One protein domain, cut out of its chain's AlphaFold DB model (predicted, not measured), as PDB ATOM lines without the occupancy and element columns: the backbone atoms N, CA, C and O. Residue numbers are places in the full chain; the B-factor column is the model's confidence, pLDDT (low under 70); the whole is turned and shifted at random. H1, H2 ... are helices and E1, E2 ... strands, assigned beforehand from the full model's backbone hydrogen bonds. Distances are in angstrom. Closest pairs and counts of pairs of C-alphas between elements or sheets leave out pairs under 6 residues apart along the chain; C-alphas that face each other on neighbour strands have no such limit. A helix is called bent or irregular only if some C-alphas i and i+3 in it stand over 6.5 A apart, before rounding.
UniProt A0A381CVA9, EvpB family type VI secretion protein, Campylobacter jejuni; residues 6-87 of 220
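AT A GLANCE: This is residues 6 to 87 of the 220 residues of the protein "EvpB family type VI secretion protein" of Campylobacter jejuni (UniProt A0A381CVA9). Two helices, H1 and H2, lie on two sides of a core of irregular chain made mostly by residues 26 to 35 and 73 to 87, and a two-stranded hairpin, E1 and E2, makes one end of the long axis. The hairpin's tip, residues 44 to 49, sticks out free of the rest. The printed part has 82 residues with two named helices and two named strands, in the order H1, E1, E2, H2; the class is mixed, helices and strands, with under half of the residues in named elements. E1 and E2 form an antiparallel sheet. The whole is only just loose, close to compact, with a radius of gyration of the C-alphas of 14.5 A, and elongated, spanning 50 by 28 by 20 A.

IN THESE COORDINATES: H1, residues 6 to 20, runs 21.2 A from C-alpha 6 at (13.230, 5.063, 37.943). E1 is residues 41 to 45, 12.3 A long, and E2 is residues 48 to 52, 12.4 A. H2, residues 61 to 69, is 12.4 A long and ends with C-alpha 69 at (1.793, 8.081, 52.706).

HOW THE PARTS SIT: H1 is apart from E2 and H2. In H1, 10 of 11 O i to N i+4 pairs are within hydrogen-bond range; in H2 every such pair is. Residues 34 to 35 and 76 to 77 each pair antiparallel with residues 84 to 85. E1 and E2 form a hairpin, their directions at 141 degrees; N 43 and O 50 are within hydrogen-bond range at 2.9 A. E1 and H2 are apart.

THE WHOLE: The C-alphas farthest apart, of Arg 21 and Gly 47, are 50.2 A apart. The printed part has no cut. The link from H1 to E1 is long, with 20 residues. No printed residue has pLDDT under 70.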
ATOM      1  N   SER A   6      14.144   4.505  38.950       96.00
ATOM      2  CA  SER A   6      13.230   5.063  37.943       96.00
ATOM      3  C   SER A   6      13.195   4.222  36.665       96.00
ATOM      4  O   SER A   6      12.114   3.996  36.124       96.00
ATOM      5  N   TYR A   7      14.330   3.659  36.233       96.31
ATOM      6  CA  TYR A   7      14.368   2.756  35.082       96.31
ATOM      7  C   TYR A   7      13.503   1.514  35.316       96.31
ATOM      8  O   TYR A   7      12.706   1.149  34.451       96.31
ATOM      9  N   THR A   8      13.585   0.894  36.498       95.56
ATOM     10  CA  THR A   8      12.772  -0.291  36.808       95.56
ATOM     11  C   THR A   8      11.286   0.057  36.896       95.56
ATOM     12  O   THR A   8      10.458  -0.723  36.424       95.56
ATOM     13  N   PHE A   9      10.926   1.247  37.380       97.06
ATOM     14  CA  PHE A   9       9.542   1.728  37.344       97.06
ATOM     15  C   PHE A   9       9.044   1.983  35.907       97.06
ATOM     16  O   PHE A   9       7.962   1.526  35.531       97.06
ATOM     17  N   CYS A  10       9.855   2.613  35.051       97.19
ATOM     18  CA  CYS A  10       9.526   2.847  33.641       97.19
ATOM     19  C   CYS A  10       9.303   1.548  32.849       97.19
ATOM     20  O   CYS A  10       8.429   1.503  31.975       97.19
ATOM     21  N   THR A  11      10.023   0.466  33.172       97.00
ATOM     22  CA  THR A  11       9.755  -0.841  32.542       97.00
ATOM     23  C   THR A  11       8.342  -1.348  32.840       97.00
ATOM     24  O   THR A  11       7.699  -1.893  31.946       97.00
ATOM     25  N   ARG A  12       7.797  -1.082  34.037       97.25
ATOM     26  CA  ARG A  12       6.420  -1.467  34.395       97.25
ATOM     27  C   ARG A  12       5.381  -0.690  33.588       97.25
ATOM     28  O   ARG A  12       4.425  -1.283  33.092       97.25
ATOM     29  N   LEU A  13       5.599   0.614  33.380       97.56
ATOM     30  CA  LEU A  13       4.760   1.428  32.487       97.56
ATOM     31  C   LEU A  13       4.758   0.860  31.064       97.56
ATOM     32  O   LEU A  13       3.697   0.671  30.466       97.56
ATOM     33  N   THR A  14       5.947   0.537  30.554       97.75
ATOM     34  CA  THR A  14       6.135   0.005  29.199       97.75
ATOM     35  C   THR A  14       5.461  -1.355  29.031       97.75
ATOM     36  O   THR A  14       4.745  -1.563  28.056       97.75
ATOM     37  N   GLU A  15       5.608  -2.265  29.994       96.81
ATOM     38  CA  GLU A  15       4.953  -3.578  29.974       96.81
ATOM     39  C   GLU A  15       3.425  -3.472  30.035       96.81
ATOM     40  O   GLU A  15       2.727  -4.167  29.291       96.81
ATOM     41  N   SER A  16       2.893  -2.592  30.891       97.12
ATOM     42  CA  SER A  16       1.453  -2.331  30.973       97.12
ATOM     43  C   SER A  16       0.922  -1.821  29.630       97.12
ATOM     44  O   SER A  16      -0.071  -2.341  29.110       97.12
ATOM     45  N   PHE A  17       1.617  -0.855  29.021       97.88
ATOM     46  CA  PHE A  17       1.246  -0.307  27.720       97.88
ATOM     47  C   PHE A  17       1.387  -1.329  26.584       97.88
ATOM     48  O   PHE A  17       0.539  -1.396  25.691       97.88
ATOM     49  N   ALA A  18       2.431  -2.156  26.608       97.62
ATOM     50  CA  ALA A  18       2.651  -3.190  25.606       97.62
ATOM     51  C   ALA A  18       1.494  -4.200  25.579       97.62
ATOM     52  O   ALA A  18       1.032  -4.560  24.497       97.62
ATOM     53  N   LYS A  19       0.992  -4.595  26.756       95.75
ATOM     54  CA  LYS A  19      -0.092  -5.580  26.899       95.75
ATOM     55  C   LYS A  19      -1.483  -4.994  26.673       95.75
ATOM     56  O   LYS A  19      -2.307  -5.618  26.011       95.75
ATOM     57  N   TYR A  20      -1.751  -3.809  27.222       96.44
ATOM     58  CA  TYR A  20      -3.116  -3.282  27.323       96.44
ATOM     59  C   TYR A  20      -3.329  -1.937  26.630       96.44
ATOM     60  O   TYR A  20      -4.462  -1.477  26.567       96.44
ATOM     61  N   ARG A  21      -2.265  -1.295  26.125       97.00
ATOM     62  CA  ARG A  21      -2.264   0.094  25.613       97.00
ATOM     63  C   ARG A  21      -2.621   1.156  26.660       97.00
ATOM     64  O   ARG A  21      -2.797   2.324  26.323       97.00
ATOM     65  N   TRP A  22      -2.628   0.759  27.932       97.19
ATOM     66  CA  TRP A  22      -2.870   1.603  29.098       97.19
ATOM     67  C   TRP A  22      -1.798   1.367  30.157       97.19
ATOM     68  O   TRP A  22      -1.315   0.249  30.321       97.19
ATOM     69  N   CYS A  23      -1.472   2.408  30.919       96.06
ATOM     70  CA  CYS A  23      -0.435   2.382  31.956       96.06
ATOM     71  C   CYS A  23      -1.013   2.274  33.380       96.06
ATOM     72  O   CYS A  23      -0.446   2.814  34.323       96.06
ATOM     73  N   GLY A  24      -2.154   1.596  33.548       93.44
ATOM     74  CA  GLY A  24      -2.763   1.400  34.868       93.44
ATOM     75  C   GLY A  24      -2.116   0.271  35.682       93.44
ATOM     76  O   GLY A  24      -2.152   0.294  36.911       93.44
ATOM     77  N   ASN A  25      -1.514  -0.731  35.033       95.56
ATOM     78  CA  ASN A  25      -1.040  -1.973  35.657       95.56
ATOM     79  C   ASN A  25       0.442  -1.934  36.015       95.56
ATOM     80  O   ASN A  25       1.252  -2.638  35.425       95.56
ATOM     81  N   ILE A  26       0.764  -1.096  36.999       96.50
ATOM     82  CA  ILE A  26       2.139  -0.823  37.448       96.50
ATOM     83  C   ILE A  26       2.356  -1.022  38.951       96.50
ATOM     84  O   ILE A  26       3.435  -0.748  39.463       96.50
ATOM     85  N   ILE A  27       1.328  -1.488  39.658       95.88
ATOM     86  CA  ILE A  27       1.365  -1.756  41.096       95.88
ATOM     87  C   ILE A  27       0.835  -3.156  41.380       95.88
ATOM     88  O   ILE A  27       0.014  -3.678  40.620       95.88
ATOM     89  N   GLY A  28       1.273  -3.736  42.489       93.12
ATOM     90  CA  GLY A  28       0.851  -5.038  42.978       93.12
ATOM     91  C   GLY A  28       1.705  -6.190  42.423       93.12
ATOM     92  O   GLY A  28       1.959  -6.241  41.214       93.12
ATOM     93  N   PRO A  29       2.078  -7.183  43.256       91.44
ATOM     94  CA  PRO A  29       2.928  -8.304  42.836       91.44
ATOM     95  C   PRO A  29       2.347  -9.180  41.711       91.44
ATOM     96  O   PRO A  29       3.072  -9.819  40.957       91.44
ATOM     97  N   LYS A  30       1.018  -9.244  41.593       88.75
ATOM     98  CA  LYS A  30       0.331 -10.005  40.532       88.75
ATOM     99  C   LYS A  30      -0.236  -9.114  39.424       88.75
ATOM    100  O   LYS A  30      -0.600  -9.613  38.365       88.75
ATOM    101  N   SER A  31      -0.276  -7.803  39.651       89.31
ATOM    102  CA  SER A  31      -1.031  -6.840  38.839       89.31
ATOM    103  C   SER A  31      -0.135  -5.937  37.986       89.31
ATOM    104  O   SER A  31      -0.577  -4.889  37.518       89.31
ATOM    105  N   GLY A  32       1.115  -6.361  37.763       92.19
ATOM    106  CA  GLY A  32       2.075  -5.683  36.888       92.19
ATOM    107  C   GLY A  32       3.070  -4.765  37.596       92.19
ATOM    108  O   GLY A  32       3.766  -4.031  36.915       92.19
ATOM    109  N   GLY A  33       3.173  -4.797  38.930       95.00
ATOM    110  CA  GLY A  33       4.180  -4.033  39.685       95.00
ATOM    111  C   GLY A  33       5.501  -4.768  39.936       95.00
ATOM    112  O   GLY A  33       6.416  -4.188  40.516       95.00
ATOM    113  N   THR A  34       5.628  -6.039  39.541       96.56
ATOM    114  CA  THR A  34       6.816  -6.856  39.837       96.56
ATOM    115  C   THR A  34       7.968  -6.595  38.878       96.56
ATOM    116  O   THR A  34       7.837  -6.790  37.671       96.56
ATOM    117  N   VAL A  35       9.121  -6.243  39.441       96.38
ATOM    118  CA  VAL A  35      10.432  -6.295  38.797       96.38
ATOM    119  C   VAL A  35      10.994  -7.698  38.981       96.38
ATOM    120  O   VAL A  35      11.169  -8.156  40.109       96.38
ATOM    121  N   LYS A  36      11.234  -8.387  37.868       93.75
ATOM    122  CA  LYS A  36      11.782  -9.742  37.863       93.75
ATOM    123  C   LYS A  36      13.268  -9.726  37.550       93.75
ATOM    124  O   LYS A  36      13.747  -8.760  36.962       93.75
ATOM    125  N   ASP A  37      13.924 -10.827  37.891       93.00
ATOM    126  CA  ASP A  37      15.292 -11.128  37.471       93.00
ATOM    127  C   ASP A  37      16.316 -10.069  37.904       93.00
ATOM    128  O   ASP A  37      17.119  -9.561  37.125       93.00
ATOM    129  N   LEU A  38      16.250  -9.679  39.179       94.19
ATOM    130  CA  LEU A  38      17.244  -8.782  39.747       94.19
ATOM    131  C   LEU A  38      18.591  -9.508  39.918       94.19
ATOM    132  O   LEU A  38      18.601 -10.690  40.271       94.19
ATOM    133  N   PRO A  39      19.729  -8.809  39.743       92.75
ATOM    134  CA  PRO A  39      21.045  -9.407  39.919       92.75
ATOM    135  C   PRO A  39      21.231  -9.980  41.325       92.75
ATOM    136  O   PRO A  39      21.006  -9.290  42.320       92.75
ATOM    137  N   THR A  40      21.687 -11.227  41.412       88.56
ATOM    138  CA  THR A  40      22.061 -11.873  42.673       88.56
ATOM    139  C   THR A  40      23.568 -12.066  42.726       88.56
ATOM    140  O   THR A  40      24.213 -12.376  41.726       88.56
ATOM    141  N   TYR A  41      24.147 -11.865  43.907       90.88
ATOM    142  CA  TYR A  41      25.573 -12.072  44.135       90.88
ATOM    143  C   TYR A  41      25.761 -12.833  45.439       90.88
ATOM    144  O   TYR A  41      25.400 -12.336  46.503       90.88
ATOM    145  N   LEU A  42      26.297 -14.047  45.345       91.50
ATOM    146  CA  LEU A  42      26.615 -14.874  46.502       91.50
ATOM    147  C   LEU A  42      28.040 -14.568  46.961       91.50
ATOM    148  O   LEU A  42      28.956 -14.518  46.143       91.50
ATOM    149  N   TYR A  43      28.223 -14.379  48.260       92.94
ATOM    150  CA  TYR A  43      29.531 -14.172  48.869       92.94
ATOM    151  C   TYR A  43      29.616 -14.874  50.219       92.94
ATOM    152  O   TYR A  43      28.603 -15.144  50.864       92.94
ATOM    153  N   GLU A  44      30.835 -15.182  50.645       94.38
ATOM    154  CA  GLU A  44      31.076 -15.775  51.952       94.38
ATOM    155  C   GLU A  44      31.095 -14.693  53.038       94.38
ATOM    156  O   GLU A  44      31.757 -13.661  52.905       94.38
ATOM    157  N   ASN A  45      30.357 -14.931  54.116       91.25
ATOM    158  CA  ASN A  45      30.285 -14.060  55.277       91.25
ATOM    159  C   ASN A  45      30.279 -14.911  56.553       91.25
ATOM    160  O   ASN A  45      29.368 -15.718  56.754       91.25
ATOM    161  N   PHE A  46      31.300 -14.750  57.400       90.44
ATOM    162  CA  PHE A  46      31.481 -15.515  58.646       90.44
ATOM    163  C   PHE A  46      31.276 -17.039  58.480       90.44
ATOM    164  O   PHE A  46      30.583 -17.668  59.275       90.44
ATOM    165  N   GLY A  47      31.843 -17.633  57.419       91.56
ATOM    166  CA  GLY A  47      31.754 -19.076  57.141       91.56
ATOM    167  C   GLY A  47      30.408 -19.552  56.578       91.56
ATOM    168  O   GLY A  47      30.188 -20.752  56.438       91.56
ATOM    169  N   THR A  48      29.499 -18.629  56.247       91.94
ATOM    170  CA  THR A  48      28.218 -18.927  55.588       91.94
ATOM    171  C   THR A  48      28.140 -18.247  54.227       91.94
ATOM    172  O   THR A  48      28.561 -17.102  54.074       91.94
ATOM    173  N   ILE A  49      27.584 -18.930  53.223       91.31
ATOM    174  CA  ILE A  49      27.300 -18.312  51.922       91.31
ATOM    175  C   ILE A  49      26.025 -17.479  52.061       91.31
ATOM    176  O   ILE A  49      24.963 -18.006  52.391       91.31
ATOM    177  N   GLN A  50      26.127 -16.180  51.797       89.25
ATOM    178  CA  GLN A  50      25.015 -15.235  51.850       89.25
ATOM    179  C   GLN A  50      24.790 -14.594  50.481       89.25
ATOM    180  O   GLN A  50      25.727 -14.357  49.721       89.25
ATOM    181  N   SER A  51      23.530 -14.291  50.169       88.94
ATOM    182  CA  SER A  51      23.169 -13.537  48.968       88.94
ATOM    183  C   SER A  51      23.099 -12.050  49.282       88.94
ATOM    184  O   SER A  51      22.370 -11.622  50.181       88.94
ATOM    185  N   LYS A  52      23.836 -11.241  48.523       90.56
ATOM    186  CA  LYS A  52      23.691  -9.792  48.551       90.56
ATOM    187  C   LYS A  52      22.332  -9.432  47.961       90.56
ATOM    188  O   LYS A  52      22.029  -9.762  46.817       90.56
ATOM    189  N   ILE A  53      21.528  -8.728  48.752       92.25
ATOM    190  CA  ILE A  53      20.239  -8.215  48.300       92.25
ATOM    191  C   ILE A  53      20.423  -7.232  47.121       92.25
ATOM    192  O   ILE A  53      21.331  -6.399  47.161       92.25
ATOM    193  N   PRO A  54      19.575  -7.308  46.077       92.31
ATOM    194  CA  PRO A  54      19.635  -6.422  44.909       92.31
ATOM    195  C   PRO A  54      19.142  -4.994  45.173       92.31
ATOM    196  O   PRO A  54      19.312  -4.124  44.324       92.31
ATOM    197  N   THR A  55      18.503  -4.748  46.317       93.19
ATOM    198  CA  THR A  55      18.159  -3.413  46.822       93.19
ATOM    199  C   THR A  55      19.085  -3.064  47.983       93.19
ATOM    200  O   THR A  55      19.599  -3.955  48.649       93.19
ATOM    201  N   GLU A  56      19.307  -1.779  48.262       93.12
ATOM    202  CA  GLU A  56      20.207  -1.363  49.354       93.12
ATOM    203  C   GLU A  56      19.712  -1.823  50.731       93.12
ATOM    204  O   GLU A  56      20.510  -2.107  51.624       93.12
ATOM    205  N   VAL A  57      18.390  -1.931  50.886       94.31
ATOM    206  CA  VAL A  57      17.724  -2.329  52.124       94.31
ATOM    207  C   VAL A  57      16.544  -3.259  51.853       94.31
ATOM    208  O   VAL A  57      15.941  -3.242  50.774       94.31
ATOM    209  N   LEU A  58      16.188  -4.051  52.866       94.25
ATOM    210  CA  LEU A  58      14.924  -4.781  52.927       94.25
ATOM    211  C   LEU A  58      13.859  -3.882  53.557       94.25
ATOM    212  O   LEU A  58      13.820  -3.709  54.775       94.25
ATOM    213  N   ILE A  59      12.996  -3.306  52.724       95.88
ATOM    214  CA  ILE A  59      11.877  -2.477  53.181       95.88
ATOM    215  C   ILE A  59      10.801  -3.395  53.774       95.88
ATOM    216  O   ILE A  59      10.389  -4.365  53.140       95.88
ATOM    217  N   THR A  60      10.366  -3.114  55.001       95.38
ATOM    218  CA  THR A  60       9.241  -3.819  55.632       95.38
ATOM    219  C   THR A  60       7.913  -3.217  55.186       95.38
ATOM    220  O   THR A  60       7.859  -2.031  54.870       95.38
ATOM    221  N   ASP A  61       6.827  -3.989  55.240       92.94
ATOM    222  CA  ASP A  61       5.495  -3.530  54.812       92.94
ATOM    223  C   ASP A  61       5.056  -2.244  55.533       92.94
ATOM    224  O   ASP A  61       4.538  -1.319  54.917       92.94
ATOM    225  N   ARG A  62       5.355  -2.121  56.835       94.62
ATOM    226  CA  ARG A  62       5.090  -0.888  57.591       94.62
ATOM    227  C   ARG A  62       5.870   0.313  57.048       94.62
ATOM    228  O   ARG A  62       5.317   1.404  56.954       94.62
ATOM    229  N   ARG A  63       7.153   0.133  56.716       96.50
ATOM    230  CA  ARG A  63       7.986   1.213  56.163       96.50
ATOM    231  C   ARG A  63       7.577   1.567  54.739       96.50
ATOM    232  O   ARG A  63       7.610   2.740  54.394       96.50
ATOM    233  N   GLU A  64       7.174   0.581  53.941       95.69
ATOM    234  CA  GLU A  64       6.582   0.797  52.619       95.69
ATOM    235  C   GLU A  64       5.349   1.696  52.731       95.69
ATOM    236  O   GLU A  64       5.301   2.724  52.060       95.69
ATOM    237  N   TYR A  65       4.439   1.382  53.656       94.50
ATOM    238  CA  TYR A  65       3.234   2.171  53.904       94.50
ATOM    239  C   TYR A  65       3.544   3.605  54.360       94.50
ATOM    240  O   TYR A  65       2.997   4.562  53.815       94.50
ATOM    241  N   GLU A  66       4.456   3.781  55.323       95.69
ATOM    242  CA  GLU A  66       4.874   5.112  55.796       95.69
ATOM    243  C   GLU A  66       5.478   5.964  54.661       95.69
ATOM    244  O   GLU A  66       5.194   7.158  54.555       95.69
ATOM    245  N   LEU A  67       6.274   5.350  53.781       96.25
ATOM    246  CA  LEU A  67       6.850   6.011  52.608       96.25
ATOM    247  C   LEU A  67       5.788   6.331  51.546       96.25
ATOM    248  O   LEU A  67       5.829   7.410  50.950       96.25
ATOM    249  N   ALA A  68       4.820   5.439  51.333       94.94
ATOM    250  CA  ALA A  68       3.717   5.649  50.401       94.94
ATOM    251  C   ALA A  68       2.813   6.815  50.834       94.94
ATOM    252  O   ALA A  68       2.413   7.624  49.991       94.94
ATOM    253  N   GLU A  69       2.529   6.943  52.134       91.88
ATOM    254  CA  GLU A  69       1.793   8.081  52.706       91.88
ATOM    255  C   GLU A  69       2.584   9.396  52.601       91.88
ATOM    256  O   GLU A  69       1.997  10.469  52.448       91.88
ATOM    257  N   ALA A  70       3.918   9.321  52.597       94.38
ATOM    258  CA  ALA A  70       4.799  10.454  52.319       94.38
ATOM    259  C   ALA A  70       4.985  10.750  50.811       94.38
ATOM    260  O   ALA A  70       5.710  11.681  50.461       94.38
ATOM    261  N   GLY A  71       4.328  10.002  49.916       95.00
ATOM    262  CA  GLY A  71       4.354  10.242  48.468       95.00
ATOM    263  C   GLY A  71       5.557   9.646  47.732       95.00
ATOM    264  O   GLY A  71       5.856  10.068  46.614       95.00
ATOM    265  N   PHE A  72       6.256   8.678  48.334       96.69
ATOM    266  CA  PHE A  72       7.339   7.942  47.679       96.69
ATOM    267  C   PHE A  72       6.830   6.689  46.962       96.69
ATOM    268  O   PHE A  72       5.857   6.057  47.367       96.69
ATOM    269  N   ILE A  73       7.552   6.299  45.910       97.38
ATOM    270  CA  ILE A  73       7.360   5.031  45.204       97.38
ATOM    271  C   ILE A  73       8.511   4.109  45.590       97.38
ATOM    272  O   ILE A  73       9.672   4.369  45.271       97.38
ATOM    273  N   THR A  74       8.188   3.034  46.287       96.44
ATOM    274  CA  THR A  74       9.153   2.146  46.937       96.44
ATOM    275  C   THR A  74       9.256   0.819  46.198       96.44
ATOM    276  O   THR A  74       8.260   0.187  45.847       96.44
ATOM    277  N   LEU A  75      10.494   0.383  45.952       96.44
ATOM    278  CA  LEU A  75      10.766  -0.931  45.384       96.44
ATOM    279  C   LEU A  75      11.054  -1.918  46.515       96.44
ATOM    280  O   LEU A  75      12.151  -1.928  47.075       96.44
ATOM    281  N   THR A  76      10.078  -2.762  46.835       96.00
ATOM    282  CA  THR A  76      10.192  -3.713  47.942       96.00
ATOM    283  C   THR A  76      10.648  -5.072  47.427       96.00
ATOM    284  O   THR A  76       9.975  -5.698  46.603       96.00
ATOM    285  N   LEU A  77      11.801  -5.541  47.906       95.12
ATOM    286  CA  LEU A  77      12.329  -6.861  47.572       95.12
ATOM    287  C   LEU A  77      11.482  -7.963  48.216       95.12
ATOM    288  O   LEU A  77      11.222  -7.942  49.419       95.12
ATOM    289  N   ARG A  78      11.101  -8.973  47.433       90.75
ATOM    290  CA  ARG A  78      10.482 -10.182  47.968       90.75
ATOM    291  C   ARG A  78      11.573 -11.067  48.569       90.75
ATOM    292  O   ARG A  78      12.475 -11.501  47.850       90.75
ATOM    293  N   ARG A  79      11.449 -11.350  49.871       86.12
ATOM    294  CA  ARG A  79      12.359 -12.236  50.615       86.12
ATOM    295  C   ARG A  79      12.541 -13.569  49.889       86.12
ATOM    296  O   ARG A  79      11.597 -14.075  49.280       86.12
ATOM    297  N   ASP A  80      13.768 -14.077  49.940       81.50
ATOM    298  CA  ASP A  80      14.172 -15.366  49.366       81.50
ATOM    299  C   ASP A  80      13.919 -15.489  47.856       81.50
ATOM    300  O   ASP A  80      13.717 -16.574  47.312       81.50
ATOM    301  N   SER A  81      13.922 -14.358  47.149       87.94
ATOM    302  CA  SER A  81      13.810 -14.324  45.696       87.94
ATOM    303  C   SER A  81      14.625 -13.181  45.100       87.94
ATOM    304  O   SER A  81      15.002 -12.235  45.787       87.94
ATOM    305  N   ASN A  82      14.839 -13.238  43.790       90.44
ATOM    306  CA  ASN A  82      15.419 -12.152  43.005       90.44
ATOM    307  C   ASN A  82      14.345 -11.243  42.373       90.44
ATOM    308  O   ASN A  82      14.580 -10.620  41.340       90.44
ATOM    309  N   ASN A  83      13.148 -11.179  42.963       94.62
ATOM    310  CA  ASN A  83      12.047 -10.357  42.470       94.62
ATOM    311  C   ASN A  83      11.726  -9.245  43.466       94.62
ATOM    312  O   ASN A  83      11.666  -9.485  44.669       94.62
ATOM    313  N   ALA A  84      11.419  -8.054  42.975       96.06
ATOM    314  CA  ALA A  84      10.898  -6.955  43.783       96.06
ATOM    315  C   ALA A  84       9.547  -6.485  43.242       96.06
ATOM    316  O   ALA A  84       9.156  -6.841  42.130       96.06
ATOM    317  N   ALA A  85       8.798  -5.710  44.015       96.44
ATOM    318  CA  ALA A  85       7.503  -5.198  43.594       96.44
ATOM    319  C   ALA A  85       7.269  -3.767  44.072       96.44
ATOM    320  O   ALA A  85       7.658  -3.395  45.178       96.44
ATOM    321  N   PHE A  86       6.575  -3.001  43.235       97.06
ATOM    322  CA  PHE A  86       5.908  -1.768  43.629       97.06
ATOM    323  C   PHE A  86       4.509  -2.119  44.143       97.06
ATOM    324  O   PHE A  86       3.694  -2.672  43.396       97.06
ATOM    325  N   PHE A  87       4.226  -1.839  45.413       95.38
ATOM    326  CA  PHE A  87       2.898  -2.061  46.001       95.38
ATOM    327  C   PHE A  87       1.963  -0.884  45.747       95.38
ATOM    328  O   PHE A  87       0.780  -1.078  45.463       95.38
TER     329      PHE A  87